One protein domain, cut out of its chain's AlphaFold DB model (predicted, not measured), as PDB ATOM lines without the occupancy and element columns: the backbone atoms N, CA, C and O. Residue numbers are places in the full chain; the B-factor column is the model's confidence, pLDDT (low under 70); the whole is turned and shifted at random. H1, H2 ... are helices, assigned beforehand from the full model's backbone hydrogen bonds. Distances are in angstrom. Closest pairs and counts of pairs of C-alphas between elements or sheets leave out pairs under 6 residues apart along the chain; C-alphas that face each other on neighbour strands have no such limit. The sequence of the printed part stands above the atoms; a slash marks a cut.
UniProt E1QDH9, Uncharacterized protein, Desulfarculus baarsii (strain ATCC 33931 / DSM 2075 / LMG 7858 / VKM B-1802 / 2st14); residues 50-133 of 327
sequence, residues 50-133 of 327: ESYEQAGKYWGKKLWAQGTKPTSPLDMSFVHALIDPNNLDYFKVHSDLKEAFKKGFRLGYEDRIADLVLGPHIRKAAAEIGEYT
ATOM      1  N   GLU A  50      -4.707 -18.750 -34.695       89.25
ATOM      2  CA  GLU A  50      -4.210 -19.253 -35.974       89.25
ATOM      3  C   GLU A  50      -2.708 -18.998 -36.147       89.25
ATOM      4  O   GLU A  50      -1.970 -19.905 -36.522       89.25
ATOM      5  N   SER A  51      -2.226 -17.797 -35.814       86.88
ATOM      6  CA  SER A  51      -0.807 -17.460 -35.959       86.88
ATOM      7  C   SER A  51       0.076 -18.291 -35.022       86.88
ATOM      8  O   SER A  51       1.106 -18.812 -35.451       86.88
ATOM      9  N   TYR A  52      -0.363 -18.503 -33.778       88.00
ATOM     10  CA  TYR A  52       0.338 -19.362 -32.822       88.00
ATOM     11  C   TYR A  52       0.304 -20.841 -33.237       88.00
ATOM     12  O   TYR A  52       1.323 -21.523 -33.126       88.00
ATOM     13  N   GLU A  53      -0.813 -21.338 -33.779       92.00
ATOM     14  CA  GLU A  53      -0.897 -22.697 -34.327       92.00
ATOM     15  C   GLU A  53       0.052 -22.882 -35.528       92.00
ATOM     16  O   GLU A  53       0.775 -23.878 -35.598       92.00
ATOM     17  N   GLN A  54       0.148 -21.901 -36.432       92.00
ATOM     18  CA  GLN A  54       1.095 -21.958 -37.554       92.00
ATOM     19  C   GLN A  54       2.557 -21.888 -37.097       92.00
ATOM     20  O   GLN A  54       3.388 -22.648 -37.600       92.00
ATOM     21  N   ALA A  55       2.882 -21.040 -36.118       90.38
ATOM     22  CA  ALA A  55       4.227 -20.985 -35.545       90.38
ATOM     23  C   ALA A  55       4.612 -22.304 -34.865       90.38
ATOM     24  O   ALA A  55       5.728 -22.792 -35.045       90.38
ATOM     25  N   GLY A  56       3.671 -22.920 -34.144       92.12
ATOM     26  CA  GLY A  56       3.834 -24.260 -33.588       92.12
ATOM     27  C   GLY A  56       4.162 -25.268 -34.676       92.12
ATOM     28  O   GLY A  56       5.175 -25.962 -34.598       92.12
ATOM     29  N   LYS A  57       3.352 -25.293 -35.737       95.25
ATOM     30  CA  LYS A  57       3.534 -26.201 -36.873       95.25
ATOM     31  C   LYS A  57       4.879 -26.010 -37.568       95.25
ATOM     32  O   LYS A  57       5.524 -26.998 -37.910       95.25
ATOM     33  N   TYR A  58       5.318 -24.767 -37.742       93.94
ATOM     34  CA  TYR A  58       6.627 -24.447 -38.307       93.94
ATOM     35  C   TYR A  58       7.766 -25.043 -37.472       93.94
ATOM     36  O   TYR A  58       8.591 -25.793 -37.999       93.94
ATOM     37  N   TRP A  59       7.792 -24.763 -36.167       93.94
ATOM     38  CA  TRP A  59       8.857 -25.250 -35.290       93.94
ATOM     39  C   TRP A  59       8.821 -26.771 -35.119       93.94
ATOM     40  O   TRP A  59       9.876 -27.403 -35.138       93.94
ATOM     41  N   GLY A  60       7.626 -27.366 -35.051       94.69
ATOM     42  CA  GLY A  60       7.448 -28.818 -35.042       94.69
ATOM     43  C   GLY A  60       8.067 -29.474 -36.279       94.69
ATOM     44  O   GLY A  60       8.904 -30.364 -36.147       94.69
ATOM     45  N   LYS A  61       7.750 -28.964 -37.478       96.12
ATOM     46  CA  LYS A  61       8.323 -29.465 -38.740       96.12
ATOM     47  C   LYS A  61       9.831 -29.304 -38.803       96.12
ATOM     48  O   LYS A  61      10.527 -30.214 -39.242       96.12
ATOM     49  N   LYS A  62      10.337 -28.147 -38.375       94.50
ATOM     50  CA  LYS A  62      11.769 -27.846 -38.400       94.50
ATOM     51  C   LYS A  62      12.554 -28.828 -37.530       94.50
ATOM     52  O   LYS A  62      13.517 -29.416 -38.012       94.50
ATOM     53  N   LEU A  63      12.121 -29.044 -36.287       92.56
ATOM     54  CA  LEU A  63      12.801 -29.961 -35.369       92.56
ATOM     55  C   LEU A  63      12.662 -31.427 -35.800       92.56
ATOM     56  O   LEU A  63      13.614 -32.196 -35.643       92.56
ATOM     57  N   TRP A  64      11.517 -31.806 -36.374       93.12
ATOM     58  CA  TRP A  64      11.324 -33.139 -36.944       93.12
ATOM     59  C   TRP A  64      12.250 -33.400 -38.133       93.12
ATOM     60  O   TRP A  64      12.947 -34.412 -38.157       93.12
ATOM     61  N   ALA A  65      12.340 -32.458 -39.076       92.00
ATOM     62  CA  ALA A  65      13.224 -32.560 -40.238       92.00
ATOM     63  C   ALA A  65      14.711 -32.651 -39.849       92.00
ATOM     64  O   ALA A  65      15.502 -33.269 -40.557       92.00
ATOM     65  N   GLN A  66      15.091 -32.075 -38.706       91.19
ATOM     66  CA  GLN A  66      16.433 -32.203 -38.129       91.19
ATOM     67  C   GLN A  66      16.671 -33.550 -37.418       91.19
ATOM     68  O   GLN A  66      17.775 -33.803 -36.941       91.19
ATOM     69  N   GLY A  67      15.659 -34.417 -37.325       88.75
ATOM     70  CA  GLY A  67      15.752 -35.713 -36.652       88.75
ATOM     71  C   GLY A  67      15.841 -35.608 -35.128       88.75
ATOM     72  O   GLY A  67      16.416 -36.488 -34.482       88.75
ATOM     73  N   THR A  68      15.303 -34.531 -34.545       90.12
ATOM     74  CA  THR A  68      15.328 -34.309 -33.093       90.12
ATOM     75  C   THR A  68      14.591 -35.444 -32.370       90.12
ATOM     76  O   THR A  68      13.660 -36.059 -32.888       90.12
ATOM     77  N   LYS A  69      15.024 -35.777 -31.158       87.38
ATOM     78  CA  LYS A  69      14.371 -36.745 -30.270       87.38
ATOM     79  C   LYS A  69      14.277 -36.144 -28.866       87.38
ATOM     80  O   LYS A  69      14.998 -35.195 -28.575       87.38
ATOM     81  N   PRO A  70      13.444 -36.687 -27.958       80.81
ATOM     82  CA  PRO A  70      13.296 -36.137 -26.607       80.81
ATOM     83  C   PRO A  70      14.609 -36.049 -25.817       80.81
ATOM     84  O   PRO A  70      14.748 -35.208 -24.936       80.81
ATOM     85  N   THR A  71      15.563 -36.930 -26.126       76.25
ATOM     86  CA  THR A  71      16.891 -36.989 -25.504       76.25
ATOM     87  C   THR A  71      17.962 -36.235 -26.288       76.25
ATOM     88  O   THR A  71      19.116 -36.217 -25.865       76.25
ATOM     89  N   SER A  72      17.621 -35.661 -27.444       85.44
ATOM     90  CA  SER A  72      18.557 -34.853 -28.219       85.44
ATOM     91  C   SER A  72      18.930 -33.581 -27.450       85.44
ATOM     92  O   SER A  72      18.133 -33.093 -26.642       85.44
ATOM     93  N   PRO A  73      20.123 -33.018 -27.704       85.88
ATOM     94  CA  PRO A  73      20.472 -31.689 -27.221       85.88
ATOM     95  C   PRO A  73      19.412 -30.655 -27.615       85.88
ATOM     96  O   PRO A  73      18.791 -30.767 -28.673       85.88
ATOM     97  N   LEU A  74      19.213 -29.654 -26.756       85.94
ATOM     98  CA  LEU A  74      18.206 -28.622 -26.981       85.94
ATOM     99  C   LEU A  74      18.608 -27.694 -28.132       85.94
ATOM    100  O   LEU A  74      19.751 -27.239 -28.195       85.94
ATOM    101  N   ASP A  75      17.650 -27.349 -28.991       91.69
ATOM    102  CA  ASP A  75      17.809 -26.279 -29.973       91.69
ATOM    103  C   ASP A  75      17.671 -24.925 -29.263       91.69
ATOM    104  O   ASP A  75      16.572 -24.454 -28.956       91.69
ATOM    105  N   MET A  76      18.811 -24.293 -28.992       88.38
ATOM    106  CA  MET A  76      18.855 -23.016 -28.281       88.38
ATOM    107  C   MET A  76      18.229 -21.863 -29.073       88.38
ATOM    108  O   MET A  76      17.709 -20.927 -28.471       88.38
ATOM    109  N   SER A  77      18.203 -21.932 -30.409       89.31
ATOM    110  CA  SER A  77      17.513 -20.920 -31.218       89.31
ATOM    111  C   SER A  77      16.002 -20.972 -30.988       89.31
ATOM    112  O   SER A  77      15.351 -19.932 -30.890       89.31
ATOM    113  N   PHE A  78      15.454 -22.177 -30.810       92.50
ATOM    114  CA  PHE A  78      14.055 -22.366 -30.456       92.50
ATOM    115  C   PHE A  78      13.764 -21.969 -29.002       92.50
ATOM    116  O   PHE A  78      12.768 -21.293 -28.742       92.50
ATOM    117  N   VAL A  79      14.650 -22.321 -28.060       84.00
ATOM    118  CA  VAL A  79      14.562 -21.880 -26.653       84.00
ATOM    119  C   VAL A  79      14.492 -20.354 -26.558       84.00
ATOM    120  O   VAL A  79      13.607 -19.830 -25.884       84.00
ATOM    121  N   HIS A  80      15.354 -19.634 -27.279       87.75
ATOM    122  CA  HIS A  80      15.335 -18.170 -27.290       87.75
ATOM    123  C   HIS A  80      14.093 -17.600 -27.992       87.75
ATOM    124  O   HIS A  80      13.512 -16.624 -27.522       87.75
ATOM    125  N   ALA A  81      13.620 -18.229 -29.074       87.00
ATOM    126  CA  ALA A  81      12.389 -17.800 -29.736       87.00
ATOM    127  C   ALA A  81      11.166 -17.883 -28.802       87.00
ATOM    128  O   ALA A  81      10.310 -17.000 -28.844       87.00
ATOM    129  N   LEU A  82      11.102 -18.895 -27.918       80.12
ATOM    130  CA  LEU A  82      10.028 -19.068 -26.926       80.12
ATOM    131  C   LEU A  82       9.946 -17.921 -25.900       80.12
ATOM    132  O   LEU A  82       8.878 -17.724 -25.317       80.12
ATOM    133  N   ILE A  83      11.036 -17.184 -25.666       77.00
ATOM    134  CA  ILE A  83      11.107 -16.089 -24.679       77.00
ATOM    135  C   ILE A  83      11.141 -14.695 -25.314       77.00
ATOM    136  O   ILE A  83      11.060 -13.703 -24.590       77.00
ATOM    137  N   ASP A  84      11.248 -14.610 -26.641       80.19
ATOM    138  CA  ASP A  84      11.322 -13.348 -27.374       80.19
ATOM    139  C   ASP A  84       9.917 -12.735 -27.580       80.19
ATOM    140  O   ASP A  84       9.084 -13.338 -28.267       80.19
ATOM    141  N   PRO A  85       9.653 -11.526 -27.034       67.56
ATOM    142  CA  PRO A  85       8.389 -10.797 -27.186       67.56
ATOM    143  C   PRO A  85       7.996 -10.458 -28.628       67.56
ATOM    144  O   PRO A  85       6.819 -10.222 -28.899       67.56
ATOM    145  N   ASN A  86       8.972 -10.385 -29.537       71.88
ATOM    146  CA  ASN A  86       8.757 -10.048 -30.944       71.88
ATOM    147  C   ASN A  86       8.591 -11.285 -31.832       71.88
ATOM    148  O   ASN A  86       8.250 -11.149 -33.008       71.88
ATOM    149  N   ASN A  87       8.837 -12.472 -31.274       77.06
ATOM    150  CA  ASN A  87       8.766 -13.740 -31.975       77.06
ATOM    151  C   ASN A  87       7.581 -14.553 -31.442       77.06
ATOM    152  O   ASN A  87       6.448 -14.287 -31.830       77.06
ATOM    153  N   LEU A  88       7.794 -15.506 -30.531       78.25
ATOM    154  CA  LEU A  88       6.723 -16.385 -30.064       78.25
ATOM    155  C   LEU A  88       6.139 -15.985 -28.703       78.25
ATOM    156  O   LEU A  88       4.960 -16.230 -28.465       78.25
ATOM    157  N   ASP A  89       6.932 -15.394 -27.807       72.19
ATOM    158  CA  ASP A  89       6.531 -15.009 -26.443       72.19
ATOM    159  C   ASP A  89       5.622 -16.032 -25.732       72.19
ATOM    160  O   ASP A  89       4.501 -15.745 -25.310       72.19
ATOM    161  N   TYR A  90       6.077 -17.276 -25.610       73.81
ATOM    162  CA  TYR A  90       5.252 -18.370 -25.100       73.81
ATOM    163  C   TYR A  90       4.855 -18.184 -23.620       73.81
ATOM    164  O   TYR A  90       3.835 -18.709 -23.161       73.81
ATOM    165  N   PHE A  91       5.632 -17.430 -22.838       62.56
ATOM    166  CA  PHE A  91       5.417 -17.297 -21.394       62.56
ATOM    167  C   PHE A  91       4.468 -16.162 -21.009       62.56
ATOM    168  O   PHE A  91       3.699 -16.355 -20.063       62.56
ATOM    169  N   LYS A  92       4.448 -15.039 -21.740       59.88
ATOM    170  CA  LYS A  92       3.687 -13.836 -21.349       59.88
ATOM    171  C   LYS A  92       2.326 -13.685 -22.046       59.88
ATOM    172  O   LYS A  92       1.658 -12.672 -21.853       59.88
ATOM    173  N   VAL A  93       1.887 -14.685 -22.814       58.25
ATOM    174  CA  VAL A  93       0.588 -14.691 -23.520       58.25
ATOM    175  C   VAL A  93      -0.487 -15.553 -22.845       58.25
ATOM    176  O   VAL A  93      -0.197 -16.334 -21.938       58.25
ATOM    177  N   HIS A  94      -1.744 -15.404 -23.285       63.19
ATOM    178  CA  HIS A  94      -2.908 -16.135 -22.760       63.19
ATOM    179  C   HIS A  94      -2.811 -17.655 -22.995       63.19
ATOM    180  O   HIS A  94      -2.179 -18.097 -23.956       63.19
ATOM    181  N   SER A  95      -3.456 -18.462 -22.142       49.03
ATOM    182  CA  SER A  95      -3.405 -19.934 -22.189       49.03
ATOM    183  C   SER A  95      -3.837 -20.513 -23.534       49.03
ATOM    184  O   SER A  95      -3.191 -21.431 -24.034       49.03
ATOM    185  N   ASP A  96      -4.871 -19.943 -24.150       55.72
ATOM    186  CA  ASP A  96      -5.436 -20.467 -25.399       55.72
ATOM    187  C   ASP A  96      -4.440 -20.371 -26.561       55.72
ATOM    188  O   ASP A  96      -4.355 -21.276 -27.388       55.72
ATOM    189  N   LEU A  97      -3.613 -19.319 -26.584       69.94
ATOM    190  CA  LEU A  97      -2.541 -19.155 -27.572       69.94
ATOM    191  C   LEU A  97      -1.418 -20.181 -27.358       69.94
ATOM    192  O   LEU A  97      -0.845 -20.687 -28.323       69.94
ATOM    193  N   LYS A  98      -1.133 -20.550 -26.102       75.12
ATOM    194  CA  LYS A  98      -0.156 -21.604 -25.779       75.12
ATOM    195  C   LYS A  98      -0.657 -22.973 -26.225       75.12
ATOM    196  O   LYS A  98       0.115 -23.752 -26.780       75.12
ATOM    197  N   GLU A  99      -1.938 -23.264 -26.011       79.44
ATOM    198  CA  GLU A  99      -2.549 -24.517 -26.461       79.44
ATOM    199  C   GLU A  99      -2.653 -24.588 -27.989       79.44
ATOM    200  O   GLU A  99      -2.328 -25.626 -28.568       79.44
ATOM    201  N   ALA A 100      -2.987 -23.478 -28.657       81.81
ATOM    202  CA  ALA A 100      -2.934 -23.380 -30.115       81.81
ATOM    203  C   ALA A 100      -1.520 -23.665 -30.648       81.81
ATOM    204  O   ALA A 100      -1.353 -24.481 -31.554       81.81
ATOM    205  N   PHE A 101      -0.485 -23.091 -30.022       89.81
ATOM    206  CA  PHE A 101       0.907 -23.380 -30.366       89.81
ATOM    207  C   PHE A 101       1.275 -24.857 -30.184       89.81
ATOM    208  O   PHE A 101       1.821 -25.466 -31.103       89.81
ATOM    209  N   LYS A 102       0.951 -25.475 -29.039       88.62
ATOM    210  CA  LYS A 102       1.228 -26.906 -28.799       88.62
ATOM    211  C   LYS A 102       0.515 -27.804 -29.805       88.62
ATOM    212  O   LYS A 102       1.110 -28.749 -30.319       88.62
ATOM    213  N   LYS A 103      -0.754 -27.509 -30.100       92.94
ATOM    214  CA  LYS A 103      -1.533 -28.222 -31.117       92.94
ATOM    215  C   LYS A 103      -0.841 -28.139 -32.477       92.94
ATOM    216  O   LYS A 103      -0.604 -29.174 -33.097       92.94
ATOM    217  N   GLY A 104      -0.448 -26.936 -32.890       93.19
ATOM    218  CA  GLY A 104       0.333 -26.713 -34.102       93.19
ATOM    219  C   GLY A 104       1.630 -27.512 -34.118       93.19
ATOM    220  O   GLY A 104       1.921 -28.205 -35.090       93.19
ATOM    221  N   PHE A 105       2.376 -27.483 -33.013       94.69
ATOM    222  CA  PHE A 105       3.636 -28.207 -32.866       94.69
ATOM    223  C   PHE A 105       3.468 -29.714 -33.070       94.69
ATOM    224  O   PHE A 105       4.205 -30.296 -33.861       94.69
ATOM    225  N   ARG A 106       2.453 -30.335 -32.455       94.19
ATOM    226  CA  ARG A 106       2.134 -31.760 -32.664       94.19
ATOM    227  C   ARG A 106       1.816 -32.076 -34.123       94.19
ATOM    228  O   ARG A 106       2.299 -33.073 -34.647       94.19
ATOM    229  N   LEU A 107       1.036 -31.215 -34.781       94.06
ATOM    230  CA  LEU A 107       0.698 -31.372 -36.199       94.06
ATOM    231  C   LEU A 107       1.914 -31.228 -37.118       94.06
ATOM    232  O   LEU A 107       1.934 -31.823 -38.188       94.06
ATOM    233  N   GLY A 108       2.895 -30.408 -36.741       91.94
ATOM    234  CA  GLY A 108       4.112 -30.214 -37.521       91.94
ATOM    235  C   GLY A 108       5.177 -31.281 -37.287       91.94
ATOM    236  O   GLY A 108       5.924 -31.599 -38.201       91.94
ATOM    237  N   TYR A 109       5.262 -31.815 -36.071       91.00
ATOM    238  CA  TYR A 109       6.304 -32.766 -35.694       91.00
ATOM    239  C   TYR A 109       6.049 -34.187 -36.224       91.00
ATOM    240  O   TYR A 109       6.979 -34.970 -36.325       91.00
ATOM    241  N   GLU A 110       4.796 -34.520 -36.558       82.19
ATOM    242  CA  GLU A 110       4.409 -35.759 -37.261       82.19
ATOM    243  C   GLU A 110       4.807 -37.081 -36.547       82.19
ATOM    244  O   GLU A 110       4.763 -38.156 -37.141       82.19
ATOM    245  N   ASP A 111       5.099 -37.030 -35.238       83.69
ATOM    246  CA  ASP A 111       5.361 -38.181 -34.358       83.69
ATOM    247  C   ASP A 111       4.593 -38.026 -33.029       83.69
ATOM    248  O   ASP A 111       4.459 -36.929 -32.475       83.69
ATOM    249  N   ARG A 112       4.117 -39.145 -32.470       81.12
ATOM    250  CA  ARG A 112       3.404 -39.218 -31.184       81.12
ATOM    251  C   ARG A 112       4.221 -38.721 -29.988       81.12
ATOM    252  O   ARG A 112       3.650 -38.480 -28.928       81.12
ATOM    253  N   ILE A 113       5.540 -38.572 -30.129       85.44
ATOM    254  CA  ILE A 113       6.427 -38.085 -29.060       85.44
ATOM    255  C   ILE A 113       6.609 -36.559 -29.037       85.44
ATOM    256  O   ILE A 113       7.394 -36.068 -28.228       85.44
ATOM    257  N   ALA A 114       5.908 -35.799 -29.885       83.56
ATOM    258  CA  ALA A 114       6.097 -34.353 -30.046       83.56
ATOM    259  C   ALA A 114       6.128 -33.563 -28.719       83.56
ATOM    260  O   ALA A 114       7.005 -32.726 -28.512       83.56
ATOM    261  N   ASP A 115       5.234 -33.868 -27.776       77.06
ATOM    262  CA  ASP A 115       5.193 -33.173 -26.479       77.06
ATOM    263  C   ASP A 115       6.411 -33.480 -25.597       77.06
ATOM    264  O   ASP A 115       6.882 -32.615 -24.854       77.06
ATOM    265  N   LEU A 116       6.953 -34.698 -25.702       77.06
ATOM    266  CA  LEU A 116       8.172 -35.096 -24.995       77.06
ATOM    267  C   LEU A 116       9.401 -34.367 -25.548       77.06
ATOM    268  O   LEU A 116      10.354 -34.146 -24.807       77.06
ATOM    269  N   VAL A 117       9.365 -33.966 -26.820       84.06
ATOM    270  CA  VAL A 117      10.409 -33.155 -27.463       84.06
ATOM    271  C   VAL A 117      10.252 -31.676 -27.108       84.06
ATOM    272  O   VAL A 117      11.232 -30.993 -26.811       84.06
ATOM    273  N   LEU A 118       9.018 -31.175 -27.077       81.25
ATOM    274  CA  LEU A 118       8.721 -29.775 -26.779       81.25
ATOM    275  C   LEU A 118       9.004 -29.407 -25.310       81.25
ATOM    276  O   LEU A 118       9.573 -28.352 -25.024       81.25
ATOM    277  N   GLY A 119       8.628 -30.276 -24.369       71.50
ATOM    278  CA  GLY A 119       8.709 -30.012 -22.927       71.50
ATOM    279  C   GLY A 119      10.092 -29.570 -22.417       71.50
ATOM    280  O   GLY A 119      10.170 -28.574 -21.691       71.50
ATOM    281  N   PRO A 120      11.197 -30.254 -22.769       75.19
ATOM    282  CA  PRO A 120      12.550 -29.847 -22.393       75.19
ATOM    283  C   PRO A 120      12.931 -28.422 -22.825       75.19
ATOM    284  O   PRO A 120      13.496 -27.684 -22.018       75.19
ATOM    285  N   HIS A 121      12.560 -28.004 -24.039       81.94
ATOM    286  CA  HIS A 121      12.852 -26.665 -24.565       81.94
ATOM    287  C   HIS A 121      12.087 -25.578 -23.794       81.94
ATOM    288  O   HIS A 121      12.673 -24.576 -23.392       81.94
ATOM    289  N   ILE A 122      10.807 -25.820 -23.482       66.81
ATOM    290  CA  ILE A 122      10.004 -24.921 -22.635       66.81
ATOM    291  C   ILE A 122      10.597 -24.830 -21.222       66.81
ATOM    292  O   ILE A 122      10.708 -23.739 -20.668       66.81
ATOM    293  N   ARG A 123      11.012 -25.950 -20.615       56.38
ATOM    294  CA  ARG A 123      11.624 -25.924 -19.273       56.38
ATOM    295  C   ARG A 123      12.928 -25.133 -19.248       56.38
ATOM    296  O   ARG A 123      13.141 -24.372 -18.310       56.38
ATOM    297  N   LYS A 124      13.778 -25.284 -20.267       67.94
ATOM    298  CA  LYS A 124      15.028 -24.526 -20.374       67.94
ATOM    299  C   LYS A 124      14.771 -23.031 -20.565       67.94
ATOM    300  O   LYS A 124      15.368 -22.235 -19.851       67.94
ATOM    301  N   ALA A 125      13.820 -22.666 -21.420       58.47
ATOM    302  CA  ALA A 125      13.392 -21.282 -21.615       58.47
ATOM    303  C   ALA A 125      12.863 -20.642 -20.313       58.47
ATOM    304  O   ALA A 125      13.227 -19.520 -19.965       58.47
ATOM    305  N   ALA A 126      12.055 -21.378 -19.541       46.16
ATOM    306  CA  ALA A 126      11.573 -20.923 -18.236       46.16
ATOM    307  C   ALA A 126      12.713 -20.751 -17.215       46.16
ATOM    308  O   ALA A 126      12.715 -19.787 -16.447       46.16
ATOM    309  N   ALA A 127      13.685 -21.670 -17.218       47.56
ATOM    310  CA  ALA A 127      14.859 -21.589 -16.356       47.56
ATOM    311  C   ALA A 127      15.724 -20.366 -16.691       47.56
ATOM    312  O   ALA A 127      16.126 -19.666 -15.774       47.56
ATOM    313  N   GLU A 128      15.935 -20.046 -17.970       57.41
ATOM    314  CA  GLU A 128      16.714 -18.869 -18.385       57.41
ATOM    315  C   GLU A 128      16.071 -17.545 -17.959       57.41
ATOM    316  O   GLU A 128      16.769 -16.648 -17.484       57.41
ATOM    317  N   ILE A 129      14.739 -17.441 -18.022       49.53
ATOM    318  CA  ILE A 129      14.006 -16.282 -17.485       49.53
ATOM    319  C   ILE A 129      14.240 -16.142 -15.969       49.53
ATOM    320  O   ILE A 129      14.493 -15.040 -15.471       49.53
ATOM    321  N   GLY A 130      14.159 -17.252 -15.227       37.50
ATOM    322  CA  GLY A 130      14.380 -17.262 -13.777       37.50
ATOM    323  C   GLY A 130      15.834 -16.978 -13.384       37.50
ATOM    324  O   GLY A 130      16.101 -16.288 -12.400       37.50
ATOM    325  N   GLU A 131      16.778 -17.460 -14.179       38.16
ATOM    326  CA  GLU A 131      18.215 -17.384 -13.951       38.16
ATOM    327  C   GLU A 131      18.788 -15.992 -14.274       38.16
ATOM    328  O   GLU A 131      19.560 -15.448 -13.490       38.16
ATOM    329  N   TYR A 132      18.331 -15.343 -15.350       42.28
ATOM    330  CA  TYR A 132      18.711 -13.964 -15.685       42.28
ATOM    331  C   TYR A 132      18.223 -12.938 -14.645       42.28
ATOM    332  O   TYR A 132      18.894 -11.949 -14.355       42.28
ATOM    333  N   THR A 133      17.054 -13.184 -14.051       34.94
ATOM    334  CA  THR A 133      16.440 -12.276 -13.067       34.94
ATOM    335  C   THR A 133      17.047 -12.438 -11.669       34.94
ATOM    336  O   THR A 133      17.143 -11.470 -10.920       34.94
TER     337      THR A 133
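AT A GLANCE: This is residues 50 to 133 of the 327 residues of an uncharacterized protein of Desulfarculus baarsii (strain ATCC 33931 / DSM 2075 / LMG 7858 / VKM B-1802 / 2st14) (UniProt E1QDH9). H1 and H3 lie side by side as a pair, and H4, the longest helix, leads away from the end of H3 at a steep angle, with short H2 packed across its residues 121 to 129. The printed part has 84 residues, with four named helices, H1 to H4, and no named strand: all helix. It is compact, radius of gyration of the C-alphas 11.9 A, spanning 35 by 29 by 17 A.

IN THESE COORDINATES: H1, residues 50 to 65, begins at C-alpha 50 (-4.210, -19.253, -35.974) and measures 22.3 A. H2 is residues 76 to 83, 11.0 A. H3 is residues 95 to 109, 21.0 A. H4, residues 114 to 133, measures 29.7 A and ends at C-alpha 133 (16.440, -12.276, -13.067).

HOW THE PARTS SIT: H1 and H3 touch, closest C-alphas Gly 56 and Phe 105, 4.0 A, the same way at 34 degrees, a shallow tilt only just short of steep. H3 touches H4 with residues 102 to 106 alone, closest C-alphas Arg 106 and Ala 114, 5.4 A. H2 touches H4, closest C-alphas Val 79 and Ala 125, 5.2 A, at a steep tilt of 69.6 degrees, only just short of about perpendicular. H2 and H3 are apart. Every O i to N i+4 pair is within hydrogen-bond range in H1 and H3, 3 of 4 in H2 and 14 of 16 in H4.

THE WHOLE: The printed part has no cut; the link from H2 to H3 is long. The model's pLDDT is under 70 at residues 85, 91 to 97 and 122 to 133.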